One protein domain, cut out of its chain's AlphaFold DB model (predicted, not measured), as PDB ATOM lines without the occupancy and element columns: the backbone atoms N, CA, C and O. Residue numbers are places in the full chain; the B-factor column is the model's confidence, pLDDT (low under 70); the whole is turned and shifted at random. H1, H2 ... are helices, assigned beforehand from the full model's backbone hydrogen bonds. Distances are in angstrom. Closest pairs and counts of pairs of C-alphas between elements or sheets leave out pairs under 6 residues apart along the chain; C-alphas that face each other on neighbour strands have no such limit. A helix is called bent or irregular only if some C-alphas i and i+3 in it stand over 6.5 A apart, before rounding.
ATOM      1  N   GLU A 812     127.982 162.274 236.250       89.62
ATOM      2  CA  GLU A 812     129.400 162.195 236.633       89.62
ATOM      3  C   GLU A 812     129.632 161.258 237.824       89.62
ATOM      4  O   GLU A 812     130.632 160.547 237.877       89.62
ATOM      5  N   THR A 813     128.691 161.236 238.770       88.69
ATOM      6  CA  THR A 813     128.738 160.394 239.975       88.69
ATOM      7  C   THR A 813     128.139 159.002 239.761       88.69
ATOM      8  O   THR A 813     128.082 158.195 240.686       88.69
ATOM      9  N   GLY A 814     127.682 158.675 238.556       89.31
ATOM     10  CA  GLY A 814     127.120 157.361 238.256       89.31
ATOM     11  C   GLY A 814     125.705 157.107 238.787       89.31
ATOM     12  O   GLY A 814     125.249 155.969 238.827       89.31
ATOM     13  N   ASN A 815     125.000 158.160 239.198       92.19
ATOM     14  CA  ASN A 815     123.644 158.141 239.745       92.19
ATOM     15  C   ASN A 815     122.579 158.563 238.714       92.19
ATOM     16  O   ASN A 815     121.537 159.123 239.056       92.19
ATOM     17  N   TRP A 816     122.816 158.300 237.428       90.94
ATOM     18  CA  TRP A 816     121.924 158.712 236.337       90.94
ATOM     19  C   TRP A 816     120.518 158.087 236.435       90.94
ATOM     20  O   TRP A 816     119.566 158.691 235.948       90.94
ATOM     21  N   HIS A 817     120.347 156.931 237.095       90.81
ATOM     22  CA  HIS A 817     119.028 156.322 237.338       90.81
ATOM     23  C   HIS A 817     118.075 157.266 238.079       90.81
ATOM     24  O   HIS A 817     116.887 157.290 237.769       90.81
ATOM     25  N   VAL A 818     118.598 158.105 238.978       93.50
ATOM     26  CA  VAL A 818     117.816 159.069 239.767       93.50
ATOM     27  C   VAL A 818     117.108 160.077 238.864       93.50
ATOM     28  O   VAL A 818     116.025 160.543 239.202       93.50
ATOM     29  N   ILE A 819     117.661 160.384 237.681       92.81
ATOM     30  CA  ILE A 819     117.027 161.263 236.681       92.81
ATOM     31  C   ILE A 819     115.664 160.695 236.258       92.81
ATOM     32  O   ILE A 819     114.724 161.453 236.032       92.81
ATOM     33  N   LEU A 820     115.529 159.368 236.204       90.69
ATOM     34  CA  LEU A 820     114.288 158.691 235.826       90.69
ATOM     35  C   LEU A 820     113.201 158.795 236.908       90.69
ATOM     36  O   LEU A 820     112.031 158.582 236.595       90.69
ATOM     37  N   ASP A 821     113.576 159.154 238.139       90.94
ATOM     38  CA  ASP A 821     112.675 159.312 239.285       90.94
ATOM     39  C   ASP A 821     112.185 160.764 239.464       90.94
ATOM     40  O   ASP A 821     111.333 161.044 240.314       90.94
ATOM     41  N   PHE A 822     112.687 161.716 238.667       91.38
ATOM     42  CA  PHE A 822     112.214 163.100 238.717       91.38
ATOM     43  C   PHE A 822     110.776 163.208 238.204       91.38
ATOM     44  O   PHE A 822     110.449 162.878 237.065       91.38
ATOM     45  N   SER A 823     109.909 163.781 239.036       87.12
ATOM     46  CA  SER A 823     108.545 164.102 238.628       87.12
ATOM     47  C   SER A 823     108.528 165.360 237.758       87.12
ATOM     48  O   SER A 823     108.747 166.466 238.256       87.12
ATOM     49  N   VAL A 824     108.216 165.203 236.467       85.56
ATOM     50  CA  VAL A 824     108.155 166.308 235.487       85.56
ATOM     51  C   VAL A 824     107.229 167.437 235.943       85.56
ATOM     52  O   VAL A 824     107.531 168.606 235.733       85.56
ATOM     53  N   SER A 825     106.136 167.120 236.643       84.75
ATOM     54  CA  SER A 825     105.193 168.123 237.161       84.75
ATOM     55  C   SER A 825     105.770 169.017 238.265       84.75
ATOM     56  O   SER A 825     105.207 170.074 238.545       84.75
ATOM     57  N   LYS A 826     106.881 168.616 238.896       86.31
ATOM     58  CA  LYS A 826     107.607 169.413 239.896       86.31
ATOM     59  C   LYS A 826     108.725 170.268 239.276       86.31
ATOM     60  O   LYS A 826     109.349 171.049 239.998       86.31
ATOM     61  N   LEU A 827     108.999 170.129 237.974       88.50
ATOM     62  CA  LEU A 827     110.022 170.897 237.262       88.50
ATOM     63  C   LEU A 827     109.460 172.232 236.735       88.50
ATOM     64  O   LEU A 827     108.299 172.284 236.325       88.50
ATOM     65  N   PRO A 828     110.260 173.316 236.707       89.56
ATOM     66  CA  PRO A 828     109.915 174.525 235.963       89.56
ATOM     67  C   PRO A 828     109.740 174.216 234.472       89.56
ATOM     68  O   PRO A 828     110.516 173.436 233.918       89.56
ATOM     69  N   SER A 829     108.769 174.856 233.817       87.25
ATOM     70  CA  SER A 829     108.471 174.673 232.386       87.25
ATOM     71  C   SER A 829     109.698 174.828 231.484       87.25
ATOM     72  O   SER A 829     109.873 174.074 230.534       87.25
ATOM     73  N   GLU A 830     110.578 175.763 231.827       89.75
ATOM     74  CA  GLU A 830     111.796 176.132 231.108       89.75
ATOM     75  C   GLU A 830     112.875 175.039 231.158       89.75
ATOM     76  O   GLU A 830     113.794 175.034 230.344       89.75
ATOM     77  N   VAL A 831     112.780 174.111 232.114       89.44
ATOM     78  CA  VAL A 831     113.745 173.021 232.320       89.44
ATOM     79  C   VAL A 831     113.271 171.719 231.669       89.44
ATOM     80  O   VAL A 831     114.081 170.823 231.450       89.44
ATOM     81  N   VAL A 832     111.983 171.593 231.334       88.00
ATOM     82  CA  VAL A 832     111.378 170.330 230.869       88.00
ATOM     83  C   VAL A 832     112.063 169.787 229.611       88.00
ATOM     84  O   VAL A 832     112.412 168.610 229.570       88.00
ATOM     85  N   ASP A 833     112.330 170.634 228.615       84.06
ATOM     86  CA  ASP A 833     112.999 170.197 227.380       84.06
ATOM     87  C   ASP A 833     114.443 169.741 227.629       84.06
ATOM     88  O   ASP A 833     114.898 168.750 227.052       84.06
ATOM     89  N   LEU A 834     115.157 170.432 228.527       87.94
ATOM     90  CA  LEU A 834     116.497 170.037 228.958       87.94
ATOM     91  C   LEU A 834     116.457 168.683 229.674       87.94
ATOM     92  O   LEU A 834     117.241 167.794 229.348       87.94
ATOM     93  N   PHE A 835     115.528 168.522 230.617       91.12
ATOM     94  CA  PHE A 835     115.327 167.289 231.369       91.12
ATOM     95  C   PHE A 835     115.125 166.090 230.442       91.12
ATOM     96  O   PHE A 835     115.764 165.061 230.645       91.12
ATOM     97  N   TRP A 836     114.311 166.220 229.390       89.00
ATOM     98  CA  TRP A 836     114.081 165.116 228.457       89.00
ATOM     99  C   TRP A 836     115.349 164.659 227.728       89.00
ATOM    100  O   TRP A 836     115.511 163.459 227.505       89.00
ATOM    101  N   ASN A 837     116.288 165.565 227.427       87.81
ATOM    102  CA  ASN A 837     117.583 165.174 226.861       87.81
ATOM    103  C   ASN A 837     118.371 164.282 227.841       87.81
ATOM    104  O   ASN A 837     118.879 163.229 227.452       87.81
ATOM    105  N   TYR A 838     118.419 164.663 229.122       90.38
ATOM    106  CA  TYR A 838     119.071 163.878 230.174       90.38
ATOM    107  C   TYR A 838     118.326 162.573 230.495       90.38
ATOM    108  O   TYR A 838     118.961 161.553 230.740       90.38
ATOM    109  N   PHE A 839     116.992 162.566 230.434       90.06
ATOM    110  CA  PHE A 839     116.164 161.377 230.643       90.06
ATOM    111  C   PHE A 839     116.421 160.309 229.575       90.06
ATOM    112  O   PHE A 839     116.553 159.125 229.888       90.06
ATOM    113  N   VAL A 840     116.530 160.721 228.308       87.12
ATOM    114  CA  VAL A 840     116.879 159.829 227.192       87.12
ATOM    115  C   VAL A 840     118.274 159.240 227.391       87.12
ATOM    116  O   VAL A 840     118.461 158.034 227.218       87.12
ATOM    117  N   LEU A 841     119.238 160.072 227.799       86.25
ATOM    118  CA  LEU A 841     120.595 159.630 228.109       86.25
ATOM    119  C   LEU A 841     120.604 158.613 229.261       86.25
ATOM    120  O   LEU A 841     121.175 157.535 229.114       86.25
ATOM    121  N   ALA A 842     119.905 158.900 230.361       88.81
ATOM    122  CA  ALA A 842     119.783 158.005 231.509       88.81
ATOM    123  C   ALA A 842     119.116 156.668 231.143       88.81
ATOM    124  O   ALA A 842     119.647 155.615 231.489       88.81
ATOM    125  N   CYS A 843     118.015 156.682 230.377       87.12
ATOM    126  CA  CYS A 843     117.377 155.459 229.871       87.12
ATOM    127  C   CYS A 843     118.358 154.605 229.064       87.12
ATOM    128  O   CYS A 843     118.380 153.383 229.199       87.12
ATOM    129  N   LYS A 844     119.180 155.245 228.221       84.50
ATOM    130  CA  LYS A 844     120.154 154.533 227.395       84.50
ATOM    131  C   LYS A 844     121.254 153.883 228.233       84.50
ATOM    132  O   LYS A 844     121.627 152.753 227.925       84.50
ATOM    133  N   ILE A 845     121.756 154.574 229.257       84.62
ATOM    134  CA  ILE A 845     122.807 154.055 230.145       84.62
ATOM    135  C   ILE A 845     122.262 152.917 231.029       84.62
ATOM    136  O   ILE A 845     122.917 151.887 231.150       84.62
ATOM    137  N   GLU A 846     121.036 153.041 231.548       85.06
ATOM    138  CA  GLU A 846     120.346 151.999 232.338       85.06
ATOM    139  C   GLU A 846     119.798 150.831 231.502       85.06
ATOM    140  O   GLU A 846     119.215 149.890 232.037       85.06
ATOM    141  N   ASN A 847     119.945 150.881 230.174       84.88
ATOM    142  CA  ASN A 847     119.361 149.908 229.251       84.88
ATOM    143  C   ASN A 847     117.832 149.743 229.426       84.88
ATOM    144  O   ASN A 847     117.280 148.649 229.290       84.88
ATOM    145  N   VAL A 848     117.137 150.847 229.717       84.81
ATOM    146  CA  VAL A 848     115.678 150.905 229.844       84.81
ATOM    147  C   VAL A 848     115.050 151.278 228.502       84.81
ATOM    148  O   VAL A 848     115.455 152.245 227.853       84.81
ATOM    149  N   SER A 849     114.026 150.528 228.085       82.62
ATOM    150  CA  SER A 849     113.309 150.784 226.834       82.62
ATOM    151  C   SER A 849     112.524 152.097 226.897       82.62
ATOM    152  O   SER A 849     111.545 152.220 227.629       82.62
ATOM    153  N   ILE A 850     112.921 153.072 226.075       79.50
ATOM    154  CA  ILE A 850     112.210 154.353 225.910       79.50
ATOM    155  C   ILE A 850     110.819 154.140 225.285       79.50
ATOM    156  O   ILE A 850     109.890 154.895 225.554       79.50
ATOM    157  N   ILE A 851     110.662 153.097 224.464       75.44
ATOM    158  CA  ILE A 851     109.423 152.790 223.732       75.44
ATOM    159  C   ILE A 851     108.316 152.311 224.675       75.44
ATOM    160  O   ILE A 851     107.141 152.599 224.446       75.44
ATOM    161  N   GLU A 852     108.696 151.582 225.722       77.50
ATOM    162  CA  GLU A 852     107.781 150.953 226.682       77.50
ATOM    163  C   GLU A 852     107.440 151.871 227.866       77.50
ATOM    164  O   GLU A 852     106.602 151.534 228.702       77.50
ATOM    165  N   ARG A 853     108.074 153.046 227.936       79.12
ATOM    166  CA  ARG A 853     107.858 154.048 228.980       79.12
ATOM    167  C   ARG A 853     106.594 154.878 228.701       79.12
ATOM    168  O   ARG A 853     106.398 155.323 227.567       79.12
ATOM    169  N   PRO A 854     105.754 155.162 229.716       77.69
ATOM    170  CA  PRO A 854     104.586 156.033 229.555       77.69
ATOM    171  C   PRO A 854     104.959 157.466 229.135       77.69
ATOM    172  O   PRO A 854     104.148 158.165 228.531       77.69
ATOM    173  N   GLU A 855     106.200 157.890 229.389       82.31
ATOM    174  CA  GLU A 855     106.745 159.200 229.030       82.31
ATOM    175  C   GLU A 855     107.100 159.349 227.535       82.31
ATOM    176  O   GLU A 855     107.433 160.451 227.093       82.31
ATOM    177  N   ARG A 856     107.005 158.279 226.728       75.19
ATOM    178  CA  ARG A 856     107.394 158.250 225.302       75.19
ATOM    179  C   ARG A 856     106.869 159.434 224.485       75.19
ATOM    180  O   ARG A 856     107.611 160.016 223.697       75.19
ATOM    181  N   SER A 857     105.594 159.784 224.649       73.56
ATOM    182  CA  SER A 857     104.959 160.885 223.910       73.56
ATOM    183  C   SER A 857     105.542 162.255 224.263       73.56
ATOM    184  O   SER A 857     105.549 163.146 223.421       73.56
ATOM    185  N   SER A 858     106.056 162.408 225.485       77.88
ATOM    186  CA  SER A 858     106.672 163.644 225.973       77.88
ATOM    187  C   SER A 858     108.132 163.759 225.531       77.88
ATOM    188  O   SER A 858     108.602 164.845 225.230       77.88
ATOM    189  N   ILE A 859     108.837 162.636 225.389       75.31
ATOM    190  CA  ILE A 859     110.230 162.603 224.911       75.31
ATOM    191  C   ILE A 859     110.348 163.107 223.462       75.31
ATOM    192  O   ILE A 859     111.341 163.751 223.111       75.31
ATOM    193  N   ALA A 860     109.316 162.882 222.642       68.75
ATOM    194  CA  ALA A 860     109.221 163.366 221.264       68.75
ATOM    195  C   ALA A 860     109.146 164.905 221.135       68.75
ATOM    196  O   ALA A 860     109.203 165.425 220.026       68.75
ATOM    197  N   SER A 861     109.031 165.668 222.230       68.00
ATOM    198  CA  SER A 861     109.164 167.133 222.170       68.00
ATOM    199  C   SER A 861     110.620 167.609 222.232       68.00
ATOM    200  O   SER A 861     110.905 168.740 221.854       68.00
ATOM    201  N   SER A 862     111.556 166.753 222.659       71.94
ATOM    202  CA  SER A 862     112.977 167.098 222.813       71.94
ATOM    203  C   SER A 862     113.810 166.757 221.572       71.94
ATOM    204  O   SER A 862     113.490 165.835 220.817       71.94
ATOM    205  N   VAL A 863     114.917 167.477 221.354       73.56
ATOM    206  CA  VAL A 863     115.811 167.259 220.199       73.56
ATOM    207  C   VAL A 863     116.433 165.860 220.236       73.56
ATOM    208  O   VAL A 863     116.370 165.136 219.244       73.56
ATOM    209  N   PHE A 864     116.984 165.440 221.381       71.62
ATOM    210  CA  PHE A 864     117.584 164.108 221.513       71.62
ATOM    211  C   PHE A 864     116.542 162.993 221.480       71.62
ATOM    212  O   PHE A 864     116.776 161.966 220.846       71.62
ATOM    213  N   GLY A 865     115.384 163.196 222.110       71.69
ATOM    214  CA  GLY A 865     114.292 162.230 222.080       71.69
ATOM    215  C   GLY A 865     113.776 161.972 220.671       71.69
ATOM    216  O   GLY A 865     113.626 160.814 220.287       71.69
ATOM    217  N   ASN A 866     113.604 163.022 219.864       75.25
ATOM    218  CA  ASN A 866     113.240 162.889 218.452       75.25
ATOM    219  C   ASN A 866     114.277 162.108 217.644       75.25
ATOM    220  O   ASN A 866     113.914 161.203 216.896       75.25
ATOM    221  N   ILE A 867     115.565 162.423 217.811       77.25
ATOM    222  CA  ILE A 867     116.651 161.714 217.120       77.25
ATOM    223  C   ILE A 867     116.654 160.231 217.509       77.25
ATOM    224  O   ILE A 867     116.734 159.361 216.644       77.25
ATOM    225  N   VAL A 868     116.542 159.925 218.802       75.38
ATOM    226  CA  VAL A 868     116.578 158.547 219.305       75.38
ATOM    227  C   VAL A 868     115.339 157.757 218.877       75.38
ATOM    228  O   VAL A 868     115.482 156.622 218.431       75.38
ATOM    229  N   LEU A 869     114.140 158.343 218.934       76.88
ATOM    230  CA  LEU A 869     112.915 157.695 218.449       76.88
ATOM    231  C   LEU A 869     112.985 157.417 216.940       76.88
ATOM    232  O   LEU A 869     112.651 156.312 216.523       76.88
ATOM    233  N   ALA A 870     113.506 158.354 216.141       75.00
ATOM    234  CA  ALA A 870     113.699 158.161 214.702       75.00
ATOM    235  C   ALA A 870     114.716 157.053 214.363       75.00
ATOM    236  O   ALA A 870     114.598 156.400 213.328       75.00
ATOM    237  N   LEU A 871     115.714 156.823 215.225       74.25
ATOM    238  CA  LEU A 871     116.710 155.758 215.049       74.25
ATOM    239  C   LEU A 871     116.198 154.372 215.467       74.25
ATOM    240  O   LEU A 871     116.646 153.373 214.906       74.25
ATOM    241  N   ILE A 872     115.309 154.295 216.460       72.25
ATOM    242  CA  ILE A 872     114.791 153.021 216.990       72.25
ATOM    243  C   ILE A 872     113.519 152.581 216.242       72.25
ATOM    244  O   ILE A 872     113.287 151.383 216.085       72.25
ATOM    245  N   GLU A 873     112.727 153.524 215.724       67.44
ATOM    246  CA  GLU A 873     111.517 153.270 214.932       67.44
ATOM    247  C   GLU A 873     111.635 153.872 213.517       67.44
ATOM    248  O   GLU A 873     110.980 154.870 213.209       67.44
ATOM    249  N   PRO A 874     112.444 153.273 212.623       54.47
ATOM    250  CA  PRO A 874     112.683 153.812 211.279       54.47
ATOM    251  C   PRO A 874     111.433 153.859 210.373       54.47
ATOM    252  O   PRO A 874     111.467 154.539 209.351       54.47
ATOM    253  N   ASP A 875     110.335 153.191 210.755       51.88
ATOM    254  CA  ASP A 875     109.077 153.099 209.991       51.88
ATOM    255  C   ASP A 875     107.891 153.886 210.613       51.88
ATOM    256  O   ASP A 875     106.735 153.691 210.227       51.88
ATOM    257  N   GLY A 876     108.132 154.780 211.582       53.12
ATOM    258  CA  GLY A 876     107.101 155.700 212.097       53.12
ATOM    259  C   GLY A 876     106.706 156.777 211.068       53.12
ATOM    260  O   GLY A 876     107.548 157.185 210.266       53.12
ATOM    261  N   PRO A 877     105.444 157.265 211.040       40.06
ATOM    262  CA  PRO A 877     104.992 158.173 209.988       40.06
ATOM    263  C   PRO A 877     105.795 159.487 210.023       40.06
ATOM    264  O   PRO A 877     106.039 160.022 211.107       40.06
ATOM    265  N   PRO A 878     106.184 160.044 208.861       41.69
ATOM    266  CA  PRO A 878     106.912 161.303 208.813       41.69
ATOM    267  C   PRO A 878     106.000 162.424 209.317       41.69
ATOM    268  O   PRO A 878     104.934 162.665 208.747       41.69
ATOM    269  N   ASN A 879     106.404 163.110 210.387       48.50
ATOM    270  CA  ASN A 879     105.668 164.265 210.890       48.50
ATOM    271  C   ASN A 879     106.047 165.562 210.138       48.50
ATOM    272  O   ASN A 879     107.134 165.652 209.562       48.50
ATOM    273  N   PRO A 880     105.114 166.534 210.082       40.62
ATOM    274  CA  PRO A 880     105.076 167.617 209.095       40.62
ATOM    275  C   PRO A 880     106.164 168.686 209.322       40.62
ATOM    276  O   PRO A 880     106.740 168.756 210.408       40.62
ATOM    277  N   PRO A 881     106.459 169.527 208.308       37.91
ATOM    278  CA  PRO A 881     107.573 170.473 208.351       37.91
ATOM    279  C   PRO A 881     107.387 171.553 209.432       37.91
ATOM    280  O   PRO A 881     106.254 171.825 209.841       37.91
ATOM    281  N   PRO A 882     108.485 172.201 209.871       39.41
ATOM    282  CA  PRO A 882     108.443 173.203 210.928       39.41
ATOM    283  C   PRO A 882     107.547 174.375 210.518       39.41
ATOM    284  O   PRO A 882     107.728 174.978 209.457       39.41
ATOM    285  N   VAL A 883     106.577 174.697 211.374       39.06
ATOM    286  CA  VAL A 883     105.741 175.889 211.234       39.06
ATOM    287  C   VAL A 883     106.649 177.110 211.340       39.06
ATOM    288  O   VAL A 883     107.320 177.326 212.348       39.06
ATOM    289  N   ALA A 884     106.685 177.884 210.258       38.38
ATOM    290  CA  ALA A 884     107.391 179.147 210.182       38.38
ATOM    291  C   ALA A 884     106.900 180.105 211.276       38.38
ATOM    292  O   ALA A 884     105.699 180.331 211.433       38.38
ATOM    293  N   CYS A 885     107.851 180.690 212.006       40.97
ATOM    294  CA  CYS A 885     107.618 181.857 212.843       40.97
ATOM    295  C   CYS A 885     107.009 182.982 211.993       40.97
ATOM    296  O   CYS A 885     107.606 183.399 210.999       40.97
ATOM    297  N   HIS A 886     105.853 183.495 212.409       43.31
ATOM    298  CA  HIS A 886     105.351 184.788 211.962       43.31
ATOM    299  C   HIS A 886     105.428 185.787 213.119       43.31
ATOM    300  O   HIS A 886     104.748 185.601 214.124       43.31
ATOM    301  N   SER A 887     106.261 186.811 212.875       36.75
ATOM    302  CA  SER A 887     106.352 188.165 213.462       36.75
ATOM    303  C   SER A 887     106.447 188.312 214.975       36.75
ATOM    304  O   SER A 887     105.400 188.150 215.640       36.75
TER     305      SER A 887
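This is residues 812 to 887 of the 887 residues of the protein "NACHT domain" of Solimicrobium silvestre (UniProt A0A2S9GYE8). A long kinked helix, H2, lies in the middle, with H1 packed on one side and H4 on the other, while residues 879 to 887 stick out. The 76 printed residues, under half in named elements, hold four helices, H1 to H4 in order, and no named strand: all helix. The whole is only just loose, close to compact: radius of gyration of the C-alphas 13.8 A, spans 42 by 33 by 22 A.

H2, residues 829 to 845, is irregular, C-alphas 830 and 833 being 7.1 A apart. Its residues 838 to 845 alone touch H1, residues 816 to 821, at a steep tilt of 55 degrees; closest C-alphas Trp 816 and Ala 842, 5.3 A. Its residues 836 to 840 alone touch H4, residues 863 to 872; closest C-alphas Asn 837 and Phe 864, 5.5 A. They only just touch H3, residues 856 to 859, with 3 pairs of C-alphas within 8 A; closest Trp 836 and Ile 859, 5.8 A. Every O i to N i+4 pair is within hydrogen-bond range in H4, 11 of 13 in H2 and 0 of 2 in H1, where 3 of 3 O i to N i+3 pairs are.

H2 spans 25.2 A from C-alpha 829 (108.471, 174.673, 232.386) to C-alpha 845 (122.807, 154.055, 230.145).

The printed part has no cut and no long link; pLDDT is under 70 at residues 860 to 861 and 873 to 887.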